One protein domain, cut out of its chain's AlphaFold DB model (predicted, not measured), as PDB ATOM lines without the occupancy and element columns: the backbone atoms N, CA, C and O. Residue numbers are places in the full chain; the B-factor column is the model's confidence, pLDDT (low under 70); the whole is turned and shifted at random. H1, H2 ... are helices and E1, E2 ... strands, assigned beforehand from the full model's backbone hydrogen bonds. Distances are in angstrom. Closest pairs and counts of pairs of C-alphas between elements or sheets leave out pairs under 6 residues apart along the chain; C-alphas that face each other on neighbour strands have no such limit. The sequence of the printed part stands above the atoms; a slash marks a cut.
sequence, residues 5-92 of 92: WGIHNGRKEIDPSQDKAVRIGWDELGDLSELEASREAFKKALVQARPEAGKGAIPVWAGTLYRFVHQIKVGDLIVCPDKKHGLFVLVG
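Overview. This is residues 5 to 92 of the 92 residues of an uncharacterized protein of Corynebacterium glutamicum (UniProt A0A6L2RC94). A small antiparallel hairpin, E1 and E2, with short H1 over it makes one end; H2 and H3, steeply crossed, make the other. The printed part has 88 residues, in order H1, H2, H3, E1, E2, mixed, under half in named elements. It is only just compact, close to loose: radius of gyration of the C-alphas 14.0 A, spans 38 by 29 by 20 A.

Along the chain. E1 is residues 77 to 81, 13.6 A, from C-alpha 77 (204.758, 273.017, 162.537); E2 88 to 91; H1 16 to 19; H2 39 to 49, 15.4 A; H3 57 to 70, 20.0 A, to C-alpha 70 (194.083, 264.713, 169.956).

Arrangement. In the hairpin, N 89 and O 80 are 2.9 A apart, within hydrogen-bond range. The closest C-alphas of H1 and E2, Ser 17 and Val 91, are 4.6 A apart. H2 and H3 touch, opposite ways at a steep tilt of 60 degrees; the closest C-alphas, Phe 42 and Ala 62, are 5.1 A apart. Every O i to N i+4 pair in H2 and H3 is within range; H1 is too short for one.

Size, cuts and confidence. The printed part has no cut. The H1 to H2 link is long, 19 residues. Gly 92 is under pLDDT 70.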
ATOM      1  N   TRP A   5     200.516 272.249 159.876       93.19
ATOM      2  CA  TRP A   5     199.148 272.682 160.124       93.19
ATOM      3  C   TRP A   5     198.965 274.109 159.610       93.19
ATOM      4  O   TRP A   5     199.537 275.048 160.155       93.19
ATOM      5  N   GLY A   6     198.170 274.279 158.555       92.31
ATOM      6  CA  GLY A   6     197.786 275.599 158.062       92.31
ATOM      7  C   GLY A   6     196.581 276.134 158.828       92.31
ATOM      8  O   GLY A   6     195.500 275.548 158.747       92.31
ATOM      9  N   ILE A   7     196.743 277.249 159.538       90.06
ATOM     10  CA  ILE A   7     195.661 277.890 160.288       90.06
ATOM     11  C   ILE A   7     195.272 279.226 159.665       90.06
ATOM     12  O   ILE A   7     196.113 280.033 159.279       90.06
ATOM     13  N   HIS A   8     193.969 279.469 159.595       87.81
ATOM     14  CA  HIS A   8     193.405 280.744 159.176       87.81
ATOM     15  C   HIS A   8     192.528 281.253 160.310       87.81
ATOM     16  O   HIS A   8     191.766 280.486 160.897       87.81
ATOM     17  N   ASN A   9     192.622 282.543 160.605       86.38
ATOM     18  CA  ASN A   9     191.710 283.198 161.526       86.38
ATOM     19  C   ASN A   9     191.029 284.364 160.796       86.38
ATOM     20  O   ASN A   9     191.638 285.020 159.952       86.38
ATOM     21  N   GLY A  10     189.749 284.590 161.092       83.69
ATOM     22  CA  GLY A  10     188.967 285.680 160.499       83.69
ATOM     23  C   GLY A  10     189.062 287.001 161.268       83.69
ATOM     24  O   GLY A  10     188.384 287.956 160.904       83.69
ATOM     25  N   ARG A  11     189.859 287.054 162.343       86.69
ATOM     26  CA  ARG A  11     189.930 288.176 163.285       86.69
ATOM     27  C   ARG A  11     191.195 288.997 163.019       86.69
ATOM     28  O   ARG A  11     192.320 288.503 163.058       86.69
ATOM     29  N   LYS A  12     191.051 290.276 162.679       85.50
ATOM     30  CA  LYS A  12     192.206 291.108 162.292       85.50
ATOM     31  C   LYS A  12     193.152 291.331 163.465       85.50
ATOM     32  O   LYS A  12     194.359 291.372 163.246       85.50
ATOM     33  N   GLU A  13     192.583 291.397 164.659       88.75
ATOM     34  CA  GLU A  13     193.243 291.621 165.946       88.75
ATOM     35  C   GLU A  13     194.140 290.453 166.383       88.75
ATOM     36  O   GLU A  13     195.039 290.658 167.189       88.75
ATOM     37  N   ILE A  14     193.915 289.244 165.855       88.31
ATOM     38  CA  ILE A  14     194.694 288.055 166.217       88.31
ATOM     39  C   ILE A  14     195.848 287.872 165.229       88.31
ATOM     40  O   ILE A  14     195.642 287.701 164.018       88.31
ATOM     41  N   ASP A  15     197.069 287.851 165.755       89.88
ATOM     42  CA  ASP A  15     198.287 287.529 165.018       89.88
ATOM     43  C   ASP A  15     198.976 286.325 165.678       89.88
ATOM     44  O   ASP A  15     199.735 286.497 166.630       89.88
ATOM     45  N   PRO A  16     198.738 285.095 165.181       91.56
ATOM     46  CA  PRO A  16     199.318 283.895 165.773       91.56
ATOM     47  C   PRO A  16     200.850 283.919 165.820       91.56
ATOM     48  O   PRO A  16     201.444 283.359 166.737       91.56
ATOM     49  N   SER A  17     201.494 284.582 164.852       89.88
ATOM     50  CA  SER A  17     202.954 284.670 164.784       89.88
ATOM     51  C   SER A  17     203.520 285.562 165.889       89.88
ATOM     52  O   SER A  17     204.510 285.198 166.524       89.88
ATOM     53  N   GLN A  18     202.868 286.698 166.161       90.19
ATOM     54  CA  GLN A  18     203.253 287.608 167.244       90.19
ATOM     55  C   GLN A  18     202.863 287.050 168.614       90.19
ATOM     56  O   GLN A  18     203.664 287.114 169.546       90.19
ATOM     57  N   ASP A  19     201.681 286.441 168.721       90.88
ATOM     58  CA  ASP A  19     201.176 285.827 169.951       90.88
ATOM     59  C   ASP A  19     201.988 284.592 170.370       90.88
ATOM     60  O   ASP A  19     201.909 284.174 171.526       90.88
ATOM     61  N   LYS A  20     202.728 283.982 169.428       90.44
ATOM     62  CA  LYS A  20     203.390 282.671 169.580       90.44
ATOM     63  C   LYS A  20     202.431 281.601 170.100       90.44
ATOM     64  O   LYS A  20     202.777 280.753 170.918       90.44
ATOM     65  N   ALA A  21     201.183 281.696 169.661       90.44
ATOM     66  CA  ALA A  21     200.102 280.856 170.124       90.44
ATOM     67  C   ALA A  21     199.036 280.759 169.043       90.44
ATOM     68  O   ALA A  21     198.817 281.675 168.248       90.44
ATOM     69  N   VAL A  22     198.324 279.640 169.051       90.94
ATOM     70  CA  VAL A  22     197.193 279.413 168.161       90.94
ATOM     71  C   VAL A  22     195.962 279.124 168.991       90.94
ATOM     72  O   VAL A  22     196.039 278.543 170.072       90.94
ATOM     73  N   ARG A  23     194.814 279.550 168.480       88.69
ATOM     74  CA  ARG A  23     193.512 279.338 169.105       88.69
ATOM     75  C   ARG A  23     192.601 278.742 168.048       88.69
ATOM     76  O   ARG A  23     192.655 279.156 166.889       88.69
ATOM     77  N   ILE A  24     191.797 277.761 168.431       91.00
ATOM     78  CA  ILE A  24     190.855 277.108 167.531       91.00
ATOM     79  C   ILE A  24     189.506 276.959 168.222       91.00
ATOM     80  O   ILE A  24     189.446 276.687 169.416       91.00
ATOM     81  N   GLY A  25     188.432 277.112 167.454       91.81
ATOM     82  CA  GLY A  25     187.071 277.003 167.960       91.81
ATOM     83  C   GLY A  25     186.451 278.355 168.292       91.81
ATOM     84  O   GLY A  25     186.790 279.377 167.690       91.81
ATOM     85  N   TRP A  26     185.490 278.309 169.208       92.06
ATOM     86  CA  TRP A  26     184.636 279.416 169.618       92.06
ATOM     87  C   TRP A  26     184.565 279.455 171.138       92.06
ATOM     88  O   TRP A  26     184.639 278.401 171.770       92.06
ATOM     89  N   ASP A  27     184.415 280.651 171.702       90.88
ATOM     90  CA  ASP A  27     184.483 280.876 173.148       90.88
ATOM     91  C   ASP A  27     183.397 280.074 173.896       90.88
ATOM     92  O   ASP A  27     183.631 279.566 174.989       90.88
ATOM     93  N   GLU A  28     182.238 279.861 173.266       93.44
ATOM     94  CA  GLU A  28     181.105 279.101 173.807       93.44
ATOM     95  C   GLU A  28     181.378 277.596 173.959       93.44
ATOM     96  O   GLU A  28     180.629 276.907 174.651       93.44
ATOM     97  N   LEU A  29     182.424 277.067 173.314       94.62
ATOM     98  CA  LEU A  29     182.816 275.661 173.461       94.62
ATOM     99  C   LEU A  29     183.673 275.403 174.703       94.62
ATOM    100  O   LEU A  29     183.863 274.240 175.051       94.62
ATOM    101  N   GLY A  30     184.186 276.452 175.353       94.12
ATOM    102  CA  GLY A  30     185.058 276.314 176.516       94.12
ATOM    103  C   GLY A  30     186.342 275.534 176.217       94.12
ATOM    104  O   GLY A  30     186.898 275.607 175.115       94.12
ATOM    105  N   ASP A  31     186.830 274.795 177.214       95.12
ATOM    106  CA  ASP A  31     188.010 273.947 177.065       95.12
ATOM    107  C   ASP A  31     187.658 272.654 176.314       95.12
ATOM    108  O   ASP A  31     187.025 271.734 176.831       95.12
ATOM    109  N   LEU A  32     188.113 272.568 175.062       95.81
ATOM    110  CA  LEU A  32     187.878 271.411 174.199       95.81
ATOM    111  C   LEU A  32     188.540 270.121 174.707       95.81
ATOM    112  O   LEU A  32     188.167 269.044 174.242       95.81
ATOM    113  N   SER A  33     189.524 270.207 175.608       94.50
ATOM    114  CA  SER A  33     190.166 269.028 176.202       94.50
ATOM    115  C   SER A  33     189.285 268.322 177.239       94.50
ATOM    116  O   SER A  33     189.519 267.149 177.528       94.50
ATOM    117  N   GLU A  34     188.240 268.992 177.735       96.12
ATOM    118  CA  GLU A  34     187.244 268.411 178.645       96.12
ATOM    119  C   GLU A  34     186.179 267.582 177.909       96.12
ATOM    120  O   GLU A  34     185.421 266.831 178.530       96.12
ATOM    121  N   LEU A  35     186.105 267.694 176.578       97.19
ATOM    122  CA  LEU A  35     185.197 266.886 175.772       97.19
ATOM    123  C   LEU A  35     185.683 265.437 175.694       97.19
ATOM    124  O   LEU A  35     186.878 265.150 175.608       97.19
ATOM    125  N   GLU A  36     184.734 264.501 175.637       97.62
ATOM    126  CA  GLU A  36     185.052 263.105 175.348       97.62
ATOM    127  C   GLU A  36     185.816 263.005 174.016       97.62
ATOM    128  O   GLU A  36     185.470 263.667 173.032       97.62
ATOM    129  N   ALA A  37     186.832 262.140 173.970       96.44
ATOM    130  CA  ALA A  37     187.685 261.918 172.805       96.44
ATOM    131  C   ALA A  37     186.972 261.150 171.668       96.44
ATOM    132  O   ALA A  37     187.506 260.191 171.101       96.44
ATOM    133  N   SER A  38     185.789 261.618 171.264       96.69
ATOM    134  CA  SER A  38     184.989 261.095 170.163       96.69
ATOM    135  C   SER A  38     184.483 262.217 169.253       96.69
ATOM    136  O   SER A  38     184.120 263.309 169.688       96.69
ATOM    137  N   ARG A  39     184.412 261.955 167.940       94.62
ATOM    138  CA  ARG A  39     183.884 262.944 166.977       94.62
ATOM    139  C   ARG A  39     182.436 263.336 167.278       94.62
ATOM    140  O   ARG A  39     182.046 264.457 166.966       94.62
ATOM    141  N   GLU A  40     181.651 262.433 167.862       96.94
ATOM    142  CA  GLU A  40     180.258 262.702 168.226       96.94
ATOM    143  C   GLU A  40     180.143 263.691 169.390       96.94
ATOM    144  O   GLU A  40     179.287 264.573 169.336       96.94
ATOM    145  N   ALA A  41     181.039 263.634 170.382       97.69
ATOM    146  CA  ALA A  41     181.062 264.611 171.471       97.69
ATOM    147  C   ALA A  41     181.323 266.035 170.955       97.69
ATOM    148  O   ALA A  41     180.567 266.956 171.266       97.69
ATOM    149  N   PHE A  42     182.308 266.200 170.066       97.81
ATOM    150  CA  PHE A  42     182.591 267.487 169.421       97.81
ATOM    151  C   PHE A  42     181.416 267.985 168.569       97.81
ATOM    152  O   PHE A  42     181.085 269.169 168.612       97.81
ATOM    153  N   LYS A  43     180.748 267.102 167.809       97.19
ATOM    154  CA  LYS A  43     179.539 267.477 167.051       97.19
ATOM    155  C   LYS A  43     178.427 267.953 167.980       97.19
ATOM    156  O   LYS A  43     177.814 268.977 167.697       97.19
ATOM    157  N   LYS A  44     178.167 267.231 169.074       96.94
ATOM    158  CA  LYS A  44     177.126 267.580 170.048       96.94
ATOM    159  C   LYS A  44     177.395 268.947 170.680       96.94
ATOM    160  O   LYS A  44     176.489 269.776 170.693       96.94
ATOM    161  N   ALA A  45     178.628 269.194 171.125       97.12
ATOM    162  CA  ALA A  45     179.037 270.488 171.671       97.12
ATOM    163  C   ALA A  45     178.860 271.615 170.639       97.12
ATOM    164  O   ALA A  45     178.285 272.655 170.940       97.12
ATOM    165  N   LEU A  46     179.255 271.380 169.383       96.94
ATOM    166  CA  LEU A  46     179.095 272.358 168.305       96.94
ATOM    167  C   LEU A  46     177.633 272.658 167.953       96.94
ATOM    168  O   LEU A  46     177.321 273.812 167.685       96.94
ATOM    169  N   VAL A  47     176.732 271.670 167.958       96.00
ATOM    170  CA  VAL A  47     175.294 271.919 167.729       96.00
ATOM    171  C   VAL A  47     174.707 272.800 168.833       96.00
ATOM    172  O   VAL A  47     173.856 273.638 168.553       96.00
ATOM    173  N   GLN A  48     175.168 272.627 170.073       94.50
ATOM    174  CA  GLN A  48     174.729 273.443 171.206       94.50
ATOM    175  C   GLN A  48     175.302 274.864 171.143       94.50
ATOM    176  O   GLN A  48     174.561 275.824 171.332       94.50
ATOM    177  N   ALA A  49     176.595 274.999 170.844       95.25
ATOM    178  CA  ALA A  49     177.285 276.287 170.788       95.25
ATOM    179  C   ALA A  49     176.968 277.104 169.523       95.25
ATOM    180  O   ALA A  49     177.120 278.321 169.518       95.25
ATOM    181  N   ARG A  50     176.580 276.441 168.425       93.38
ATOM    182  CA  ARG A  50     176.379 277.050 167.099       93.38
ATOM    183  C   ARG A  50     175.084 276.536 166.448       93.38
ATOM    184  O   ARG A  50     175.147 275.871 165.409       93.38
ATOM    185  N   PRO A  51     173.903 276.799 167.036       90.56
ATOM    186  CA  PRO A  51     172.622 276.314 166.511       90.56
ATOM    187  C   PRO A  51     172.290 276.854 165.109       90.56
ATOM    188  O   PRO A  51     171.527 276.237 164.369       90.56
ATOM    189  N   GLU A  52     172.876 277.988 164.724       92.62
ATOM    190  CA  GLU A  52     172.741 278.624 163.414       92.62
ATOM    191  C   GLU A  52     173.619 277.989 162.323       92.62
ATOM    192  O   GLU A  52     173.494 278.319 161.140       92.62
ATOM    193  N   ALA A  53     174.531 277.091 162.697       92.25
ATOM    194  CA  ALA A  53     175.454 276.482 161.759       92.25
ATOM    195  C   ALA A  53     174.745 275.541 160.776       92.25
ATOM    196  O   ALA A  53     173.907 274.713 161.136       92.25
ATOM    197  N   GLY A  54     175.150 275.605 159.506       90.75
ATOM    198  CA  GLY A  54     174.649 274.686 158.488       90.75
ATOM    199  C   GLY A  54     174.975 273.226 158.825       90.75
ATOM    200  O   GLY A  54     176.079 272.910 159.274       90.75
ATOM    201  N   LYS A  55     174.046 272.304 158.530       86.88
ATOM    202  CA  LYS A  55     174.190 270.860 158.820       86.88
ATOM    203  C   LYS A  55     175.487 270.242 158.276       86.88
ATOM    204  O   LYS A  55     176.023 269.321 158.883       86.88
ATOM    205  N   GLY A  56     176.004 270.749 157.153       92.94
ATOM    206  CA  GLY A  56     177.270 270.296 156.565       92.94
ATOM    207  C   GLY A  56     178.530 270.835 157.255       92.94
ATOM    208  O   GLY A  56     179.593 270.235 157.127       92.94
ATOM    209  N   ALA A  57     178.432 271.934 158.007       95.06
ATOM    210  CA  ALA A  57     179.574 272.569 158.658       95.06
ATOM    211  C   ALA A  57     179.972 271.851 159.955       95.06
ATOM    212  O   ALA A  57     181.158 271.626 160.196       95.06
ATOM    213  N   ILE A  58     178.983 271.413 160.746       96.50
ATOM    214  CA  ILE A  58     179.207 270.757 162.043       96.50
ATOM    215  C   ILE A  58     180.169 269.557 161.943       96.50
ATOM    216  O   ILE A  58     181.142 269.532 162.697       96.50
ATOM    217  N   PRO A  59     179.996 268.586 161.020       96.44
ATOM    218  CA  PRO A  59     180.918 267.453 160.923       96.44
ATOM    219  C   PRO A  59     182.347 267.859 160.537       96.44
ATOM    220  O   PRO A  59     183.307 267.265 161.031       96.44
ATOM    221  N   VAL A  60     182.494 268.874 159.678       95.81
ATOM    222  CA  VAL A  60     183.798 269.379 159.213       95.81
ATOM    223  C   VAL A  60     184.548 270.067 160.353       95.81
ATOM    224  O   VAL A  60     185.730 269.791 160.585       95.81
ATOM    225  N   TRP A  61     183.860 270.932 161.098       95.75
ATOM    226  CA  TRP A  61     184.432 271.609 162.258       95.75
ATOM    227  C   TRP A  61     184.770 270.617 163.365       95.75
ATOM    228  O   TRP A  61     185.902 270.626 163.838       95.75
ATOM    229  N   ALA A  62     183.858 269.697 163.697       96.75
ATOM    230  CA  ALA A  62     184.095 268.667 164.706       96.75
ATOM    231  C   ALA A  62     185.347 267.841 164.389       96.75
ATOM    232  O   ALA A  62     186.194 267.635 165.254       96.75
ATOM    233  N   GLY A  63     185.513 267.419 163.131       95.94
ATOM    234  CA  GLY A  63     186.707 266.698 162.697       95.94
ATOM    235  C   GLY A  63     187.991 267.526 162.802       95.94
ATOM    236  O   GLY A  63     189.053 266.975 163.078       95.94
ATOM    237  N   THR A  64     187.924 268.840 162.601       94.44
ATOM    238  CA  THR A  64     189.091 269.725 162.726       94.44
ATOM    239  C   THR A  64     189.466 269.950 164.187       94.44
ATOM    240  O   THR A  64     190.625 269.736 164.537       94.44
ATOM    241  N   LEU A  65     188.496 270.290 165.042       95.88
ATOM    242  CA  LEU A  65     188.707 270.480 166.480       95.88
ATOM    243  C   LEU A  65     189.233 269.200 167.138       95.88
ATOM    244  O   LEU A  65     190.250 269.241 167.821       95.88
ATOM    245  N   TYR A  66     188.629 268.049 166.832       97.12
ATOM    246  CA  TYR A  66     189.074 266.749 167.334       97.12
ATOM    247  C   TYR A  66     190.545 266.465 166.998       97.12
ATOM    248  O   TYR A  66     191.321 266.034 167.847       97.12
ATOM    249  N   ARG A  67     190.961 266.713 165.748       94.88
ATOM    250  CA  ARG A  67     192.360 266.505 165.340       94.88
ATOM    251  C   ARG A  67     193.302 267.486 166.023       94.88
ATOM    252  O   ARG A  67     194.404 267.094 166.386       94.88
ATOM    253  N   PHE A  68     192.873 268.729 166.206       93.12
ATOM    254  CA  PHE A  68     193.673 269.715 166.913       93.12
ATOM    255  C   PHE A  68     193.889 269.321 168.379       93.12
ATOM    256  O   PHE A  68     195.000 269.438 168.864       93.12
ATOM    257  N   VAL A  69     192.876 268.788 169.065       95.06
ATOM    258  CA  VAL A  69     193.010 268.368 170.471       95.06
ATOM    259  C   VAL A  69     193.803 267.063 170.614       95.06
ATOM    260  O   VAL A  69     194.620 266.942 171.520       95.06
ATOM    261  N   HIS A  70     193.590 266.082 169.730       95.69
ATOM    262  CA  HIS A  70     194.083 264.713 169.956       95.69
ATOM    263  C   HIS A  70     195.196 264.239 169.013       95.69
ATOM    264  O   HIS A  70     195.788 263.191 169.264       95.69
ATOM    265  N   GLN A  71     195.454 264.930 167.898       94.06
ATOM    266  CA  GLN A  71     196.426 264.479 166.887       94.06
ATOM    267  C   GLN A  71     197.606 265.427 166.693       94.06
ATOM    268  O   GLN A  71     198.650 264.975 166.215       94.06
ATOM    269  N   ILE A  72     197.463 266.710 167.034       92.88
ATOM    270  CA  ILE A  72     198.609 267.618 167.062       92.88
ATOM    271  C   ILE A  72     199.608 267.142 168.119       92.88
ATOM    272  O   ILE A  72     199.233 266.581 169.148       92.88
ATOM    273  N   LYS A  73     200.896 267.347 167.862       93.12
ATOM    274  CA  LYS A  73     201.963 266.904 168.761       93.12
ATOM    275  C   LYS A  73     203.139 267.862 168.743       93.12
ATOM    276  O   LYS A  73     203.379 268.559 167.757       93.12
ATOM    277  N   VAL A  74     203.917 267.831 169.821       91.94
ATOM    278  CA  VAL A  74     205.186 268.557 169.907       91.94
ATOM    279  C   VAL A  74     206.076 268.177 168.721       91.94
ATOM    280  O   VAL A  74     206.281 266.998 168.424       91.94
ATOM    281  N   GLY A  75     206.594 269.198 168.041       92.38
ATOM    282  CA  GLY A  75     207.449 269.054 166.867       92.38
ATOM    283  C   GLY A  75     206.727 269.144 165.522       92.38
ATOM    284  O   GLY A  75     207.423 269.241 164.510       92.38
ATOM    285  N   ASP A  76     205.389 269.145 165.483       94.19
ATOM    286  CA  ASP A  76     204.642 269.597 164.303       94.19
ATOM    287  C   ASP A  76     204.836 271.110 164.090       94.19
ATOM    288  O   ASP A  76     205.134 271.843 165.031       94.19
ATOM    289  N   LEU A  77     204.686 271.583 162.847       94.50
ATOM    290  CA  LEU A  77     204.758 273.017 162.537       94.50
ATOM    291  C   LEU A  77     203.365 273.585 162.362       94.50
ATOM    292  O   LEU A  77     202.528 272.971 161.699       94.50
ATOM    293  N   ILE A  78     203.154 274.796 162.862       93.75
ATOM    294  CA  ILE A  78     201.946 275.558 162.585       93.75
ATOM    295  C   ILE A  78     202.322 276.767 161.743       93.75
ATOM    296  O   ILE A  78     203.298 277.455 162.033       93.75
ATOM    297  N   VAL A  79     201.567 277.002 160.675       94.44
ATOM    298  CA  VAL A  79     201.767 278.139 159.781       94.44
ATOM    299  C   VAL A  79     200.475 278.921 159.610       94.44
ATOM    300  O   VAL A  79     199.397 278.335 159.497       94.44
ATOM    301  N   CYS A  80     200.570 280.247 159.563       92.50
ATOM    302  CA  CYS A  80     199.436 281.131 159.300       92.50
ATOM    303  C   CYS A  80     199.741 282.093 158.144       92.50
ATOM    304  O   CYS A  80     200.913 282.401 157.916       92.50
ATOM    305  N   PRO A  81     198.724 282.586 157.415       90.69
ATOM    306  CA  PRO A  81     198.928 283.607 156.398       90.69
ATOM    307  C   PRO A  81     199.595 284.862 156.965       90.69
ATOM    308  O   PRO A  81     199.152 285.426 157.968       90.69
ATOM    309  N   ASP A  82     200.626 285.325 156.275       87.25
ATOM    310  CA  ASP A  82     201.226 286.636 156.430       87.25
ATOM    311  C   ASP A  82     200.292 287.676 155.812       87.25
ATOM    312  O   ASP A  82     200.144 287.782 154.589       87.25
ATOM    313  N   LYS A  83     199.668 288.470 156.683       76.50
ATOM    314  CA  LYS A  83     198.711 289.511 156.301       76.50
ATOM    315  C   LYS A  83     199.341 290.621 155.440       76.50
ATOM    316  O   LYS A  83     198.595 291.359 154.802       76.50
ATOM    317  N   LYS A  84     200.672 290.766 155.420       80.38
ATOM    318  CA  LYS A  84     201.393 291.812 154.671       80.38
ATOM    319  C   LYS A  84     201.908 291.317 153.327       80.38
ATOM    320  O   LYS A  84     201.875 292.065 152.354       80.38
ATOM    321  N   HIS A  85     202.398 290.082 153.283       81.50
ATOM    322  CA  HIS A  85     203.161 289.581 152.139       81.50
ATOM    323  C   HIS A  85     202.463 288.460 151.356       81.50
ATOM    324  O   HIS A  85     202.969 288.053 150.314       81.50
ATOM    325  N   GLY A  86     201.309 287.959 151.818       79.38
ATOM    326  CA  GLY A  86     200.584 286.870 151.145       79.38
ATOM    327  C   GLY A  86     201.304 285.516 151.204       79.38
ATOM    328  O   GLY A  86     200.975 284.603 150.451       79.38
ATOM    329  N   LEU A  87     202.298 285.395 152.086       86.88
ATOM    330  CA  LEU A  87     203.052 284.172 152.362       86.88
ATOM    331  C   LEU A  87     202.453 283.435 153.565       86.88
ATOM    332  O   LEU A  87     201.469 283.883 154.138       86.88
ATOM    333  N   PHE A  88     203.040 282.310 153.965       86.06
ATOM    334  CA  PHE A  88     202.757 281.675 155.254       86.06
ATOM    335  C   PHE A  88     203.972 281.828 156.169       86.06
ATOM    336  O   PHE A  88     205.102 281.606 155.734       86.06
ATOM    337  N   VAL A  89     203.739 282.180 157.432       88.06
ATOM    338  CA  VAL A  89     204.778 282.311 158.463       88.06
ATOM    339  C   VAL A  89     204.603 281.250 159.538       88.06
ATOM    340  O   VAL A  89     203.481 280.832 159.825       88.06
ATOM    341  N   LEU A  90     205.719 280.805 160.118       87.94
ATOM    342  CA  LEU A  90     205.723 279.868 161.236       87.94
ATOM    343  C   LEU A  90     205.164 280.552 162.489       87.94
ATOM    344  O   LEU A  90     205.595 281.647 162.849       87.94
ATOM    345  N   VAL A  91     204.248 279.874 163.169       83.19
ATOM    346  CA  VAL A  91     203.881 280.191 164.548       83.19
ATOM    347  C   VAL A  91     204.878 279.458 165.439       83.19
ATOM    348  O   VAL A  91     204.932 278.229 165.396       83.19
ATOM    349  N   GLY A  92     205.740 280.242 166.096       68.88
ATOM    350  CA  GLY A  92     206.962 279.789 166.773       68.88
ATOM    351  C   GLY A  92     206.769 278.740 167.854       68.88
ATOM    352  O   GLY A  92     205.683 278.711 168.468       68.88
TER     353      GLY A  92